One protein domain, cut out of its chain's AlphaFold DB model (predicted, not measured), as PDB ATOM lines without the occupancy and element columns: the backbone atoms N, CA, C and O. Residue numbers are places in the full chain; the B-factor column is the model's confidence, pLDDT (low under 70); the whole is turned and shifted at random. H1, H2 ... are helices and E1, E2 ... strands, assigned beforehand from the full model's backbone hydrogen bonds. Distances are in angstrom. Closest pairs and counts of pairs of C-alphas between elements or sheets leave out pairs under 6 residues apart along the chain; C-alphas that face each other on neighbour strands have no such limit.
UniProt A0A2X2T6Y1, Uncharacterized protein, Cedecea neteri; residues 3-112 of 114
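What this domain is: This is residues 3 to 112 of the 114 residues of an uncharacterized protein of Cedecea neteri (UniProt A0A2X2T6Y1). One twisted sheet makes the body, with the long strands E2, E6, E5 and E4 side by side, H1 at one end of them and H2 and H3 at the other. The loop of residues 51 to 73 is tied to E4 by a short antiparallel pairing of residues 58 to 59 with 48 to 49. The printed part has 110 residues, running E1 E2 H1 E3 E4 E5 E6 H2 H3; the sheet's order is E1 E2 E6 E5 E4 E3, antiparallel, and the class is mixed. It is compact, with a radius of gyration of the C-alphas of 14.2 A and spans of 38 by 33 by 26 A.

How they stand to each other: Start at edge strand E1, residues 3 to 6, a hairpin with E2, residues 12 to 20: N 5 and O 13 are 2.8 A apart, within hydrogen-bond range. Beside E2 find E6, residues 86 to 95, antiparallel, with N 14 and O 93 at 2.8 A. H1, residues 24 to 30, is on the sheet at a height of 8.1 A, only just over E5, residues 74 to 83, with 3 C-alphas falling on it; the closest C-alphas are those of Leu 24 and Leu 80, 6.7 A. E3, residues 36 to 39, E4, residues 42 to 50, E5 and E6 form a meander, each strand the antiparallel neighbour of the one before; look for N 37 and O 44 at 2.8 A, N 45 and O 78 at 2.9 A, and N 79 and O 90 at 2.8 A. E5 bends by 67 degrees at residue 80. H2, residues 99 to 105, only grazes the sheet with residues 101 to 105. H3, residues 107 to 110, is not on the sheet and is close to H2 but not clearly touching, the closest C-alphas being those of His 103 and Ala 110, 5.3 A. In H1 and H2 every O i to N i+4 pair is within hydrogen-bond range; H3 is too short for one.

Where its parts are: Find C-alpha 3, where E1 begins, at (17.590, -38.301, -25.462). E2 runs 26.0 A, E4 24.1 A, E5 24.9 A and E6 27.3 A. H3 ends at C-alpha 110, (10.647, -36.154, -38.885).

The domain as a whole: The C-alphas farthest apart, Ser 54 and Gly 85, are 40.4 A apart. The printed part has no cut; the link E4 to E5 is long, and the others are tight. Mean pLDDT of the printed part is 90.6, with residues 64, 65 and 112 under 70.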
ATOM      1  N   ASN A   3      16.130 -38.187 -25.510       88.31
ATOM      2  CA  ASN A   3      17.590 -38.301 -25.462       88.31
ATOM      3  C   ASN A   3      18.076 -39.444 -26.360       88.31
ATOM      4  O   ASN A   3      17.315 -40.358 -26.694       88.31
ATOM      5  N   SER A   4      19.366 -39.409 -26.687       91.44
ATOM      6  CA  SER A   4      20.042 -40.455 -27.448       91.44
ATOM      7  C   SER A   4      21.463 -40.699 -26.950       91.44
ATOM      8  O   SER A   4      22.149 -39.751 -26.571       91.44
ATOM      9  N   PHE A   5      21.923 -41.942 -27.038       92.88
ATOM     10  CA  PHE A   5      23.299 -42.355 -26.787       92.88
ATOM     11  C   PHE A   5      23.855 -43.115 -27.994       92.88
ATOM     12  O   PHE A   5      23.135 -43.880 -28.637       92.88
ATOM     13  N   ASP A   6      25.135 -42.911 -28.289       91.69
ATOM     14  CA  ASP A   6      25.882 -43.714 -29.256       91.69
ATOM     15  C   ASP A   6      26.532 -44.893 -28.514       91.69
ATOM     16  O   ASP A   6      27.252 -44.691 -27.535       91.69
ATOM     17  N   LEU A   7      26.228 -46.119 -28.941       89.00
ATOM     18  CA  LEU A   7      26.726 -47.372 -28.366       89.00
ATOM     19  C   LEU A   7      27.847 -47.995 -29.225       89.00
ATOM     20  O   LEU A   7      28.203 -49.165 -29.046       89.00
ATOM     21  N   GLY A   8      28.402 -47.247 -30.182       90.31
ATOM     22  CA  GLY A   8      29.437 -47.713 -31.096       90.31
ATOM     23  C   GLY A   8      28.923 -48.823 -32.012       90.31
ATOM     24  O   GLY A   8      27.935 -48.658 -32.723       90.31
ATOM     25  N   LYS A   9      29.585 -49.986 -31.998       88.69
ATOM     26  CA  LYS A   9      29.211 -51.130 -32.854       88.69
ATOM     27  C   LYS A   9      27.819 -51.688 -32.549       88.69
ATOM     28  O   LYS A   9      27.178 -52.240 -33.431       88.69
ATOM     29  N   MET A  10      27.331 -51.495 -31.324       86.75
ATOM     30  CA  MET A  10      25.973 -51.893 -30.938       86.75
ATOM     31  C   MET A  10      24.906 -50.917 -31.461       86.75
ATOM     32  O   MET A  10      23.717 -51.151 -31.265       86.75
ATOM     33  N   GLY A  11      25.310 -49.836 -32.135       91.94
ATOM     34  CA  GLY A  11      24.427 -48.868 -32.768       91.94
ATOM     35  C   GLY A  11      24.066 -47.708 -31.847       91.94
ATOM     36  O   GLY A  11      24.929 -47.141 -31.186       91.94
ATOM     37  N   LYS A  12      22.799 -47.303 -31.827       93.94
ATOM     38  CA  LYS A  12      22.322 -46.133 -31.075       93.94
ATOM     39  C   LYS A  12      21.220 -46.531 -30.115       93.94
ATOM     40  O   LYS A  12      20.501 -47.489 -30.367       93.94
ATOM     41  N   TYR A  13      21.054 -45.764 -29.047       93.94
ATOM     42  CA  TYR A  13      19.955 -45.907 -28.105       93.94
ATOM     43  C   TYR A  13      19.193 -44.597 -27.992       93.94
ATOM     44  O   TYR A  13      19.742 -43.601 -27.536       93.94
ATOM     45  N   TYR A  14      17.928 -44.601 -28.389       94.81
ATOM     46  CA  TYR A  14      17.001 -43.489 -28.250       94.81
ATOM     47  C   TYR A  14      15.958 -43.831 -27.199       94.81
ATOM     48  O   TYR A  14      15.436 -44.945 -27.169       94.81
ATOM     49  N   PHE A  15      15.592 -42.851 -26.382       94.62
ATOM     50  CA  PHE A  15      14.460 -42.991 -25.479       94.62
ATOM     51  C   PHE A  15      13.746 -41.662 -25.283       94.62
ATOM     52  O   PHE A  15      14.345 -40.582 -25.293       94.62
ATOM     53  N   TRP A  16      12.439 -41.751 -25.088       94.88
ATOM     54  CA  TRP A  16      11.592 -40.597 -24.850       94.88
ATOM     55  C   TRP A  16      10.407 -40.974 -23.981       94.88
ATOM     56  O   TRP A  16      10.000 -42.131 -23.919       94.88
ATOM     57  N   GLY A  17       9.858 -39.988 -23.284       94.38
ATOM     58  CA  GLY A  17       8.720 -40.218 -22.411       94.38
ATOM     59  C   GLY A  17       8.530 -39.140 -21.361       94.38
ATOM     60  O   GLY A  17       8.992 -37.997 -21.512       94.38
ATOM     61  N   VAL A  18       7.841 -39.533 -20.293       95.00
ATOM     62  CA  VAL A  18       7.306 -38.642 -19.264       95.00
ATOM     63  C   VAL A  18       7.585 -39.172 -17.859       95.00
ATOM     64  O   VAL A  18       7.637 -40.380 -17.625       95.00
ATOM     65  N   MET A  19       7.764 -38.235 -16.929       95.88
ATOM     66  CA  MET A  19       7.790 -38.502 -15.491       95.88
ATOM     67  C   MET A  19       6.387 -38.285 -14.931       95.88
ATOM     68  O   MET A  19       5.695 -37.363 -15.361       95.88
ATOM     69  N   MET A  20       5.985 -39.112 -13.975       95.12
ATOM     70  CA  MET A  20       4.671 -39.075 -13.339       95.12
ATOM     71  C   MET A  20       4.822 -39.230 -11.827       95.12
ATOM     72  O   MET A  20       5.738 -39.903 -11.348       95.12
ATOM     73  N   GLU A  21       3.915 -38.603 -11.083       95.56
ATOM     74  CA  GLU A  21       3.901 -38.660  -9.616       95.56
ATOM     75  C   GLU A  21       3.200 -39.929  -9.108       95.56
ATOM     76  O   GLU A  21       3.431 -40.384  -7.990       95.56
ATOM     77  N   GLU A  22       2.331 -40.523  -9.925       96.50
ATOM     78  CA  GLU A  22       1.618 -41.749  -9.602       96.50
ATOM     79  C   GLU A  22       2.558 -42.954  -9.455       96.50
ATOM     80  O   GLU A  22       3.546 -43.055 -10.179       96.50
ATOM     81  N   PRO A  23       2.236 -43.931  -8.589       94.75
ATOM     82  CA  PRO A  23       3.005 -45.170  -8.485       94.75
ATOM     83  C   PRO A  23       2.825 -46.059  -9.726       94.75
ATOM     84  O   PRO A  23       1.767 -46.043 -10.366       94.75
ATOM     85  N   LEU A  24       3.827 -46.904 -10.008       95.31
ATOM     86  CA  LEU A  24       3.856 -47.784 -11.186       95.31
ATOM     87  C   LEU A  24       2.570 -48.604 -11.353       95.31
ATOM     88  O   LEU A  24       2.040 -48.668 -12.455       95.31
ATOM     89  N   GLU A  25       2.018 -49.179 -10.278       93.69
ATOM     90  CA  GLU A  25       0.801 -50.002 -10.377       93.69
ATOM     91  C   GLU A  25      -0.423 -49.221 -10.868       93.69
ATOM     92  O   GLU A  25      -1.221 -49.756 -11.638       93.69
ATOM     93  N   LYS A  26      -0.564 -47.947 -10.475       95.88
ATOM     94  CA  LYS A  26      -1.679 -47.103 -10.932       95.88
ATOM     95  C   LYS A  26      -1.543 -46.793 -12.423       95.88
ATOM     96  O   LYS A  26      -2.519 -46.878 -13.167       95.88
ATOM     97  N   ILE A  27      -0.326 -46.485 -12.868       95.44
ATOM     98  CA  ILE A  27      -0.033 -46.215 -14.280       95.44
ATOM     99  C   ILE A  27      -0.255 -47.483 -15.108       95.44
ATOM    100  O   ILE A  27      -1.012 -47.459 -16.072       95.44
ATOM    101  N   LYS A  28       0.319 -48.614 -14.688       95.25
ATOM    102  CA  LYS A  28       0.128 -49.931 -15.307       95.25
ATOM    103  C   LYS A  28      -1.354 -50.300 -15.427       95.25
ATOM    104  O   LYS A  28      -1.782 -50.735 -16.492       95.25
ATOM    105  N   GLY A  29      -2.149 -50.054 -14.382       95.12
ATOM    106  CA  GLY A  29      -3.599 -50.282 -14.382       95.12
ATOM    107  C   GLY A  29      -4.386 -49.410 -15.370       95.12
ATOM    108  O   GLY A  29      -5.482 -49.791 -15.769       95.12
ATOM    109  N   THR A  30      -3.823 -48.282 -15.814       95.38
ATOM    110  CA  THR A  30      -4.425 -47.416 -16.847       95.38
ATOM    111  C   THR A  30      -4.259 -48.000 -18.259       95.38
ATOM    112  O   THR A  30      -5.005 -47.640 -19.166       95.38
ATOM    113  N   PHE A  31      -3.337 -48.955 -18.445       92.75
ATOM    114  CA  PHE A  31      -3.080 -49.643 -19.714       92.75
ATOM    115  C   PHE A  31      -3.403 -51.145 -19.611       92.75
ATOM    116  O   PHE A  31      -2.493 -51.976 -19.691       92.75
ATOM    117  N   PRO A  32      -4.681 -51.530 -19.439       89.62
ATOM    118  CA  PRO A  32      -5.065 -52.919 -19.174       89.62
ATOM    119  C   PRO A  32      -4.850 -53.858 -20.370       89.62
ATOM    120  O   PRO A  32      -4.793 -55.069 -20.194       89.62
ATOM    121  N   THR A  33      -4.731 -53.316 -21.585       91.62
ATOM    122  CA  THR A  33      -4.486 -54.091 -22.811       91.62
ATOM    123  C   THR A  33      -3.003 -54.296 -23.109       91.62
ATOM    124  O   THR A  33      -2.666 -55.020 -24.044       91.62
ATOM    125  N   ALA A  34      -2.107 -53.647 -22.362       91.44
ATOM    126  CA  ALA A  34      -0.675 -53.828 -22.530       91.44
ATOM    127  C   ALA A  34      -0.220 -55.103 -21.807       91.44
ATOM    128  O   ALA A  34      -0.506 -55.318 -20.627       91.44
ATOM    129  N   SER A  35       0.520 -55.949 -22.522       90.19
ATOM    130  CA  SER A  35       1.109 -57.174 -21.980       90.19
ATOM    131  C   SER A  35       2.335 -56.821 -21.144       90.19
ATOM    132  O   SER A  35       3.462 -56.844 -21.642       90.19
ATOM    133  N   TRP A  36       2.118 -56.387 -19.903       92.88
ATOM    134  CA  TRP A  36       3.193 -56.003 -18.990       92.88
ATOM    135  C   TRP A  36       3.950 -57.226 -18.473       92.88
ATOM    136  O   TRP A  36       3.359 -58.174 -17.960       92.88
ATOM    137  N   GLN A  37       5.273 -57.165 -18.548       90.56
ATOM    138  CA  GLN A  37       6.195 -58.155 -18.010       90.56
ATOM    139  C   GLN A  37       7.054 -57.477 -16.950       90.56
ATOM    140  O   GLN A  37       7.483 -56.341 -17.136       90.56
ATOM    141  N   LYS A  38       7.284 -58.151 -15.824       89.25
ATOM    142  CA  LYS A  38       8.130 -57.612 -14.757       89.25
ATOM    143  C   LYS A  38       9.591 -57.565 -15.220       89.25
ATOM    144  O   LYS A  38      10.054 -58.510 -15.849       89.25
ATOM    145  N   SER A  39      10.287 -56.486 -14.882       84.69
ATOM    146  CA  SER A  39      11.734 -56.314 -15.039       84.69
ATOM    147  C   SER A  39      12.366 -55.940 -13.693       84.69
ATOM    148  O   SER A  39      11.653 -55.800 -12.695       84.69
ATOM    149  N   ASP A  40      13.691 -55.774 -13.651       81.50
ATOM    150  CA  ASP A  40      14.436 -55.495 -12.415       81.50
ATOM    151  C   ASP A  40      13.891 -54.280 -11.643       81.50
ATOM    152  O   ASP A  40      13.679 -54.359 -10.434       81.50
ATOM    153  N   ASN A  41      13.596 -53.181 -12.349       84.25
ATOM    154  CA  ASN A  41      13.184 -51.902 -11.751       84.25
ATOM    155  C   ASN A  41      11.764 -51.452 -12.144       84.25
ATOM    156  O   ASN A  41      11.422 -50.271 -12.017       84.25
ATOM    157  N   GLY A  42      10.924 -52.378 -12.611       92.75
ATOM    158  CA  GLY A  42       9.535 -52.083 -12.947       92.75
ATOM    159  C   GLY A  42       8.938 -53.071 -13.937       92.75
ATOM    160  O   GLY A  42       8.860 -54.271 -13.666       92.75
ATOM    161  N   TYR A  43       8.468 -52.549 -15.066       94.00
ATOM    162  CA  TYR A  43       7.777 -53.321 -16.085       94.00
ATOM    163  C   TYR A  43       8.215 -52.929 -17.486       94.00
ATOM    164  O   TYR A  43       8.514 -51.766 -17.754       94.00
ATOM    165  N   ILE A  44       8.166 -53.889 -18.400       93.75
ATOM    166  CA  ILE A  44       8.254 -53.644 -19.834       93.75
ATOM    167  C   ILE A  44       6.996 -54.140 -20.533       93.75
ATOM    168  O   ILE A  44       6.295 -55.010 -20.016       93.75
ATOM    169  N   THR A  45       6.696 -53.616 -21.715       94.06
ATOM    170  CA  THR A  45       5.603 -54.143 -22.535       94.06
ATOM    171  C   THR A  45       5.880 -54.012 -24.025       94.06
ATOM    172  O   THR A  45       6.660 -53.160 -24.459       94.06
ATOM    173  N   ASN A  46       5.224 -54.890 -24.791       91.25
ATOM    174  CA  ASN A  46       5.267 -54.985 -26.247       91.25
ATOM    175  C   ASN A  46       6.685 -54.902 -26.845       91.25
ATOM    176  O   ASN A  46       6.888 -54.140 -27.791       91.25
ATOM    177  N   PRO A  47       7.674 -55.659 -26.324       93.69
ATOM    178  CA  PRO A  47       8.999 -55.651 -26.914       93.69
ATOM    179  C   PRO A  47       8.961 -56.239 -28.325       93.69
ATOM    180  O   PRO A  47       8.338 -57.278 -28.572       93.69
ATOM    181  N   GLN A  48       9.639 -55.581 -29.260       95.06
ATOM    182  CA  GLN A  48       9.754 -56.014 -30.647       95.06
ATOM    183  C   GLN A  48      11.194 -55.906 -31.135       95.06
ATOM    184  O   GLN A  48      11.916 -54.991 -30.753       95.06
ATOM    185  N   ILE A  49      11.586 -56.817 -32.024       95.31
ATOM    186  CA  ILE A  49      12.901 -56.858 -32.658       95.31
ATOM    187  C   ILE A  49      12.769 -56.943 -34.177       95.31
ATOM    188  O   ILE A  49      11.862 -57.582 -34.720       95.31
ATOM    189  N   LYS A  50      13.706 -56.291 -34.855       94.50
ATOM    190  CA  LYS A  50      13.983 -56.373 -36.281       94.50
ATOM    191  C   LYS A  50      15.387 -56.962 -36.397       94.50
ATOM    192  O   LYS A  50      16.341 -56.345 -35.937       94.50
ATOM    193  N   VAL A  51      15.521 -58.176 -36.930       92.19
ATOM    194  CA  VAL A  51      16.824 -58.879 -36.949       92.19
ATOM    195  C   VAL A  51      17.816 -58.283 -37.955       92.19
ATOM    196  O   VAL A  51      19.014 -58.494 -37.819       92.19
ATOM    197  N   ASP A  52      17.314 -57.511 -38.918       90.31
ATOM    198  CA  ASP A  52      18.074 -56.740 -39.902       90.31
ATOM    199  C   ASP A  52      17.195 -55.602 -40.467       90.31
ATOM    200  O   ASP A  52      15.991 -55.541 -40.197       90.31
ATOM    201  N   ALA A  53      17.772 -54.714 -41.283       85.12
ATOM    202  CA  ALA A  53      17.088 -53.544 -41.848       85.12
ATOM    203  C   ALA A  53      15.902 -53.868 -42.783       85.12
ATOM    204  O   ALA A  53      14.998 -53.045 -42.930       85.12
ATOM    205  N   SER A  54      15.846 -55.057 -43.385       87.44
ATOM    206  CA  SER A  54      14.772 -55.483 -44.298       87.44
ATOM    207  C   SER A  54      13.658 -56.275 -43.604       87.44
ATOM    208  O   SER A  54      12.520 -56.300 -44.071       87.44
ATOM    209  N   SER A  55      13.956 -56.873 -42.451       92.31
ATOM    210  CA  SER A  55      13.016 -57.690 -41.683       92.31
ATOM    211  C   SER A  55      11.811 -56.898 -41.156       92.31
ATOM    212  O   SER A  55      11.906 -55.717 -40.830       92.31
ATOM    213  N   ALA A  56      10.654 -57.546 -41.014       94.50
ATOM    214  CA  ALA A  56       9.520 -56.968 -40.289       94.50
ATOM    215  C   ALA A  56       9.760 -56.995 -38.768       94.50
ATOM    216  O   ALA A  56      10.482 -57.861 -38.267       94.50
ATOM    217  N   TRP A  57       9.110 -56.090 -38.028       95.94
ATOM    218  CA  TRP A  57       9.069 -56.153 -36.565       95.94
ATOM    219  C   TRP A  57       8.388 -57.442 -36.102       95.94
ATOM    220  O   TRP A  57       7.284 -57.768 -36.544       95.94
ATOM    221  N   LYS A  58       9.024 -58.157 -35.176       95.00
ATOM    222  CA  LYS A  58       8.485 -59.369 -34.549       95.00
ATOM    223  C   LYS A  58       8.535 -59.237 -33.028       95.00
ATOM    224  O   LYS A  58       9.389 -58.504 -32.537       95.00
ATOM    225  N   PRO A  59       7.659 -59.916 -32.270       93.31
ATOM    226  CA  PRO A  59       7.752 -59.935 -30.811       93.31
ATOM    227  C   PRO A  59       9.150 -60.358 -30.335       93.31
ATOM    228  O   PRO A  59       9.687 -61.346 -30.837       93.31
ATOM    229  N   ASN A  60       9.725 -59.631 -29.371       90.12
ATOM    230  CA  ASN A  60      11.017 -59.966 -28.774       90.12
ATOM    231  C   ASN A  60      10.869 -60.460 -27.334       90.12
ATOM    232  O   ASN A  60      10.916 -59.684 -26.383       90.12
ATOM    233  N   VAL A  61      10.750 -61.774 -27.161       79.88
ATOM    234  CA  VAL A  61      10.692 -62.381 -25.822       79.88
ATOM    235  C   VAL A  61      12.013 -62.258 -25.051       79.88
ATOM    236  O   VAL A  61      11.996 -62.302 -23.824       79.88
ATOM    237  N   ALA A  62      13.144 -62.073 -25.743       77.94
ATOM    238  CA  ALA A  62      14.465 -61.973 -25.123       77.94
ATOM    239  C   ALA A  62      14.691 -60.629 -24.408       77.94
ATOM    240  O   ALA A  62      15.462 -60.575 -23.452       77.94
ATOM    241  N   ALA A  63      13.974 -59.572 -24.804       74.75
ATOM    242  CA  ALA A  63      14.044 -58.261 -24.154       74.75
ATOM    243  C   ALA A  63      13.668 -58.338 -22.665       74.75
ATOM    244  O   ALA A  63      14.314 -57.733 -21.813       74.75
ATOM    245  N   ALA A  64      12.659 -59.154 -22.332       66.75
ATOM    246  CA  ALA A  64      12.241 -59.402 -20.952       66.75
ATOM    247  C   ALA A  64      13.306 -60.121 -20.111       66.75
ATOM    248  O   ALA A  64      13.225 -60.111 -18.888       66.75
ATOM    249  N   LEU A  65      14.299 -60.734 -20.759       67.75
ATOM    250  CA  LEU A  65      15.418 -61.421 -20.119       67.75
ATOM    251  C   LEU A  65      16.664 -60.526 -19.998       67.75
ATOM    252  O   LEU A  65      17.718 -61.018 -19.605       67.75
ATOM    253  N   GLY A  66      16.572 -59.242 -20.367       70.69
ATOM    254  CA  GLY A  66      17.703 -58.307 -20.328       70.69
ATOM    255  C   GLY A  66      18.805 -58.626 -21.346       70.69
ATOM    256  O   GLY A  66      19.935 -58.162 -21.202       70.69
ATOM    257  N   ILE A  67      18.500 -59.437 -22.363       74.88
ATOM    258  CA  ILE A  67      19.466 -59.828 -23.388       74.88
ATOM    259  C   ILE A  67      19.582 -58.691 -24.400       74.88
ATOM    260  O   ILE A  67      18.601 -58.333 -25.052       74.88
ATOM    261  N   ALA A  68      20.790 -58.146 -24.541       73.50
ATOM    262  CA  ALA A  68      21.061 -57.096 -25.510       73.50
ATOM    263  C   ALA A  68      20.811 -57.588 -26.951       73.50
ATOM    264  O   ALA A  68      21.134 -58.740 -27.270       73.50
ATOM    265  N   PRO A  69      20.285 -56.730 -27.842       78.88
ATOM    266  CA  PRO A  69      20.114 -57.077 -29.246       78.88
ATOM    267  C   PRO A  69      21.454 -57.415 -29.906       78.88
ATOM    268  O   PRO A  69      22.487 -56.829 -29.583       78.88
ATOM    269  N   VAL A  70      21.435 -58.346 -30.858       86.50
ATOM    270  CA  VAL A  70      22.625 -58.709 -31.642       86.50
ATOM    271  C   VAL A  70      23.025 -57.536 -32.547       86.50
ATOM    272  O   VAL A  70      22.165 -56.787 -33.013       86.50
ATOM    273  N   GLU A  71      24.320 -57.372 -32.818       90.19
ATOM    274  CA  GLU A  71      24.815 -56.402 -33.803       90.19
ATOM    275  C   GLU A  71      24.062 -56.539 -35.143       90.19
ATOM    276  O   GLU A  71      23.761 -57.645 -35.591       90.19
ATOM    277  N   GLY A  72      23.699 -55.412 -35.762       91.12
ATOM    278  CA  GLY A  72      22.867 -55.382 -36.974       91.12
ATOM    279  C   GLY A  72      21.351 -55.410 -36.733       91.12
ATOM    280  O   GLY A  72      20.592 -55.056 -37.636       91.12
ATOM    281  N   SER A  73      20.894 -55.768 -35.527       94.12
ATOM    282  CA  SER A  73      19.468 -55.774 -35.176       94.12
ATOM    283  C   SER A  73      19.005 -54.454 -34.552       94.12
ATOM    284  O   SER A  73      19.812 -53.651 -34.080       94.12
ATOM    285  N   ALA A  74      17.692 -54.234 -34.554       95.00
ATOM    286  CA  ALA A  74      17.026 -53.112 -33.905       95.00
ATOM    287  C   ALA A  74      15.936 -53.620 -32.957       95.00
ATOM    288  O   ALA A  74      15.208 -54.552 -33.288       95.00
ATOM    289  N   GLU A  75      15.777 -52.984 -31.803       95.31
ATOM    290  CA  GLU A  75      14.761 -53.314 -30.806       95.31
ATOM    291  C   GLU A  75      13.976 -52.066 -30.401       95.31
ATOM    292  O   GLU A  75      14.545 -50.983 -30.280       95.31
ATOM    293  N   LYS A  76      12.676 -52.229 -30.142       95.31
ATOM    294  CA  LYS A  76      11.857 -51.225 -29.463       95.31
ATOM    295  C   LYS A  76      11.012 -51.850 -28.367       95.31
ATOM    296  O   LYS A  76      10.550 -52.983 -28.504       95.31
ATOM    297  N   LEU A  77      10.785 -51.097 -27.298       94.25
ATOM    298  CA  LEU A  77       9.934 -51.507 -26.186       94.25
ATOM    299  C   LEU A  77       9.449 -50.292 -25.392       94.25
ATOM    300  O   LEU A  77       9.928 -49.170 -25.567       94.25
ATOM    301  N   VAL A  78       8.481 -50.521 -24.510       95.38
ATOM    302  CA  VAL A  78       8.029 -49.529 -23.531       95.38
ATOM    303  C   VAL A  78       8.438 -49.998 -22.143       95.38
ATOM    304  O   VAL A  78       8.222 -51.157 -21.802       95.38
ATOM    305  N   MET A  79       9.001 -49.093 -21.347       95.06
ATOM    306  CA  MET A  79       9.403 -49.305 -19.957       95.06
ATOM    307  C   MET A  79       8.576 -48.419 -19.037       95.06
ATOM    308  O   MET A  79       8.374 -47.237 -19.316       95.06
ATOM    309  N   LEU A  80       8.140 -48.996 -17.927       96.50
ATOM    310  CA  LEU A  80       7.548 -48.310 -16.794       96.50
ATOM    311  C   LEU A  80       8.411 -48.610 -15.569       96.50
ATOM    312  O   LEU A  80       8.345 -49.706 -15.017       96.50
ATOM    313  N   GLU A  81       9.232 -47.650 -15.166       95.38
ATOM    314  CA  GLU A  81      10.285 -47.826 -14.161       95.38
ATOM    315  C   GLU A  81      10.227 -46.750 -13.074       95.38
ATOM    316  O   GLU A  81       9.643 -45.681 -13.264       95.38
ATOM    317  N   THR A  82      10.853 -47.016 -11.928       93.69
ATOM    318  CA  THR A  82      11.078 -45.973 -10.916       93.69
ATOM    319  C   THR A  82      12.381 -45.238 -11.214       93.69
ATOM    320  O   THR A  82      13.431 -45.857 -11.358       93.69
ATOM    321  N   SER A  83      12.337 -43.909 -11.255       91.06
ATOM    322  CA  SER A  83      13.507 -43.052 -11.437       91.06
ATOM    323  C   SER A  83      13.412 -41.846 -10.506       91.06
ATOM    324  O   SER A  83      12.428 -41.107 -10.528       91.06
ATOM    325  N   ASN A  84      14.424 -41.658  -9.651       89.31
ATOM    326  CA  ASN A  84      14.481 -40.581  -8.652       89.31
ATOM    327  C   ASN A  84      13.216 -40.481  -7.775       89.31
ATOM    328  O   ASN A  84      12.706 -39.390  -7.522       89.31
ATOM    329  N   GLY A  85      12.682 -41.630  -7.346       89.69
ATOM    330  CA  GLY A  85      11.482 -41.707  -6.503       89.69
ATOM    331  C   GLY A  85      10.156 -41.435  -7.222       89.69
ATOM    332  O   GLY A  85       9.113 -41.471  -6.579       89.69
ATOM    333  N   LYS A  86      10.180 -41.192  -8.537       94.12
ATOM    334  CA  LYS A  86       8.994 -40.990  -9.380       94.12
ATOM    335  C   LYS A  86       8.841 -42.122 -10.382       94.12
ATOM    336  O   LYS A  86       9.807 -42.815 -10.699       94.12
ATOM    337  N   SER A  87       7.641 -42.276 -10.923       96.19
ATOM    338  CA  SER A  87       7.417 -43.211 -12.020       96.19
ATOM    339  C   SER A  87       7.818 -42.582 -13.342       96.19
ATOM    340  O   SER A  87       7.577 -41.400 -13.597       96.19
ATOM    341  N   ARG A  88       8.393 -43.389 -14.219       96.19
ATOM    342  CA  ARG A  88       8.792 -42.988 -15.557       96.19
ATOM    343  C   ARG A  88       8.229 -43.966 -16.564       96.19
ATOM    344  O   ARG A  88       8.517 -45.155 -16.492       96.19
ATOM    345  N   LEU A  89       7.461 -43.444 -17.514       96.06
ATOM    346  CA  LEU A  89       7.040 -44.188 -18.694       96.06
ATOM    347  C   LEU A  89       7.878 -43.712 -19.870       96.06
ATOM    348  O   LEU A  89       7.845 -42.528 -20.219       96.06
ATOM    349  N   SER A  90       8.630 -44.625 -20.468       95.38
ATOM    350  CA  SER A  90       9.496 -44.327 -21.601       95.38
ATOM    351  C   SER A  90       9.369 -45.361 -22.699       95.38
ATOM    352  O   SER A  90       9.406 -46.559 -22.441       95.38
ATOM    353  N   CYS A  91       9.298 -44.881 -23.930       95.06
ATOM    354  CA  CYS A  91       9.557 -45.684 -25.109       95.06
ATOM    355  C   CYS A  91      11.061 -45.692 -25.380       95.06
ATOM    356  O   CYS A  91      11.737 -44.676 -25.175       95.06
ATOM    357  N   SER A  92      11.570 -46.814 -25.877       94.38
ATOM    358  CA  SER A  92      12.939 -46.942 -26.358       94.38
ATOM    359  C   SER A  92      13.007 -47.506 -27.769       94.38
ATOM    360  O   SER A  92      12.144 -48.270 -28.201       94.38
ATOM    361  N   LEU A  93      14.072 -47.125 -28.470       95.19
ATOM    362  CA  LEU A  93      14.490 -47.676 -29.750       95.19
ATOM    363  C   LEU A  93      16.014 -47.824 -29.719       95.19
ATOM    364  O   LEU A  93      16.716 -46.833 -29.516       95.19
ATOM    365  N   GLN A  94      16.531 -49.037 -29.890       94.12
ATOM    366  CA  GLN A  94      17.957 -49.322 -29.756       94.12
ATOM    367  C   GLN A  94      18.500 -50.238 -30.850       94.12
ATOM    368  O   GLN A  94      17.744 -50.988 -31.462       94.12
ATOM    369  N   GLY A  95      19.814 -50.208 -31.066       94.00
ATOM    370  CA  GLY A  95      20.502 -51.071 -32.023       94.00
ATOM    371  C   GLY A  95      20.886 -50.347 -33.313       94.00
ATOM    372  O   GLY A  95      21.200 -49.152 -33.316       94.00
ATOM    373  N   SER A  96      20.856 -51.069 -34.430       94.62
ATOM    374  CA  SER A  96      21.176 -50.559 -35.769       94.62
ATOM    375  C   SER A  96      20.044 -49.685 -36.310       94.62
ATOM    376  O   SER A  96      19.203 -50.129 -37.088       94.62
ATOM    377  N   ILE A  97      20.008 -48.435 -35.847       93.50
ATOM    378  CA  ILE A  97      18.983 -47.447 -36.188       93.50
ATOM    379  C   ILE A  97      19.541 -46.434 -37.189       93.50
ATOM    380  O   ILE A  97      20.337 -45.558 -36.828       93.50
ATOM    381  N   ASP A  98      19.092 -46.538 -38.436       92.00
ATOM    382  CA  ASP A  98      19.292 -45.507 -39.451       92.00
ATOM    383  C   ASP A  98      18.217 -44.406 -39.364       92.00
ATOM    384  O   ASP A  98      17.295 -44.452 -38.545       92.00
ATOM    385  N   GLU A  99      18.366 -43.367 -40.183       91.56
ATOM    386  CA  GLU A  99      17.466 -42.210 -40.178       91.56
ATOM    387  C   GLU A  99      16.049 -42.560 -40.654       91.56
ATOM    388  O   GLU A  99      15.071 -42.061 -40.099       91.56
ATOM    389  N   ALA A 100      15.920 -43.461 -41.632       91.94
ATOM    390  CA  ALA A 100      14.624 -43.883 -42.150       91.94
ATOM    391  C   ALA A 100      13.822 -44.642 -41.082       91.94
ATOM    392  O   ALA A 100      12.651 -44.334 -40.849       91.94
ATOM    393  N   LEU A 101      14.463 -45.585 -40.387       93.12
ATOM    394  CA  LEU A 101      13.858 -46.322 -39.287       93.12
ATOM    395  C   LEU A 101      13.547 -45.402 -38.105       93.12
ATOM    396  O   LEU A 101      12.473 -45.516 -37.514       93.12
ATOM    397  N   LEU A 102      14.443 -44.463 -37.779       93.56
ATOM    398  CA  LEU A 102      14.174 -43.476 -36.736       93.56
ATOM    399  C   LEU A 102      12.920 -42.663 -37.068       93.56
ATOM    400  O   LEU A 102      12.043 -42.560 -36.221       93.56
ATOM    401  N   HIS A 103      12.794 -42.132 -38.283       93.06
ATOM    402  CA  HIS A 103      11.628 -41.345 -38.691       93.06
ATOM    403  C   HIS A 103      10.336 -42.164 -38.774       93.06
ATOM    404  O   HIS A 103       9.265 -41.636 -38.479       93.06
ATOM    405  N   GLN A 104      10.424 -43.449 -39.120       92.62
ATOM    406  CA  GLN A 104       9.279 -44.358 -39.086       92.62
ATOM    407  C   GLN A 104       8.736 -44.535 -37.659       92.62
ATOM    408  O   GLN A 104       7.525 -44.513 -37.449       92.62
ATOM    409  N   GLU A 105       9.621 -44.719 -36.679       93.19
ATOM    410  CA  GLU A 105       9.241 -44.985 -35.283       93.19
ATOM    411  C   GLU A 105       9.060 -43.699 -34.452       93.19
ATOM    412  O   GLU A 105       8.398 -43.710 -33.413       93.19
ATOM    413  N   ARG A 106       9.626 -42.581 -34.919       91.88
ATOM    414  CA  ARG A 106       9.532 -41.226 -34.357       91.88
ATOM    415  C   ARG A 106       9.086 -40.223 -35.423       91.88
ATOM    416  O   ARG A 106       9.854 -39.328 -35.793       91.88
ATOM    417  N   PRO A 107       7.838 -40.326 -35.913       89.75
ATOM    418  CA  PRO A 107       7.320 -39.380 -36.899       89.75
ATOM    419  C   PRO A 107       7.295 -37.936 -36.372       89.75
ATOM    420  O   PRO A 107       7.339 -36.990 -37.153       89.75
ATOM    421  N   ASP A 108       7.284 -37.750 -35.048       88.56
ATOM    422  CA  ASP A 108       7.409 -36.446 -34.397       88.56
ATOM    423  C   ASP A 108       8.755 -35.758 -34.683       88.56
ATOM    424  O   ASP A 108       8.775 -34.551 -34.926       88.56
ATOM    425  N   ILE A 109       9.857 -36.516 -34.747       86.44
ATOM    426  CA  ILE A 109      11.188 -35.983 -35.082       86.44
ATOM    427  C   ILE A 109      11.255 -35.596 -36.563       86.44
ATOM    428  O   ILE A 109      11.780 -34.535 -36.897       86.44
ATOM    429  N   ALA A 110      10.683 -36.421 -37.446       77.88
ATOM    430  CA  ALA A 110      10.647 -36.154 -38.885       77.88
ATOM    431  C   ALA A 110       9.894 -34.851 -39.220       77.88
ATOM    432  O   ALA A 110      10.245 -34.148 -40.163       77.88
ATOM    433  N   ALA A 111       8.882 -34.506 -38.417       74.19
ATOM    434  CA  ALA A 111       8.112 -33.270 -38.544       74.19
ATOM    435  C   ALA A 111       8.824 -32.022 -37.975       74.19
ATOM    436  O   ALA A 111       8.260 -30.929 -38.017       74.19
ATOM    437  N   GLY A 112      10.046 -32.160 -37.444       66.06
ATOM    438  CA  GLY A 112      10.833 -31.052 -36.901       66.06
ATOM    439  C   GLY A 112      10.537 -30.702 -35.439       66.06
ATOM    440  O   GLY A 112      11.070 -29.707 -34.945       66.06
TER     441      GLY A 112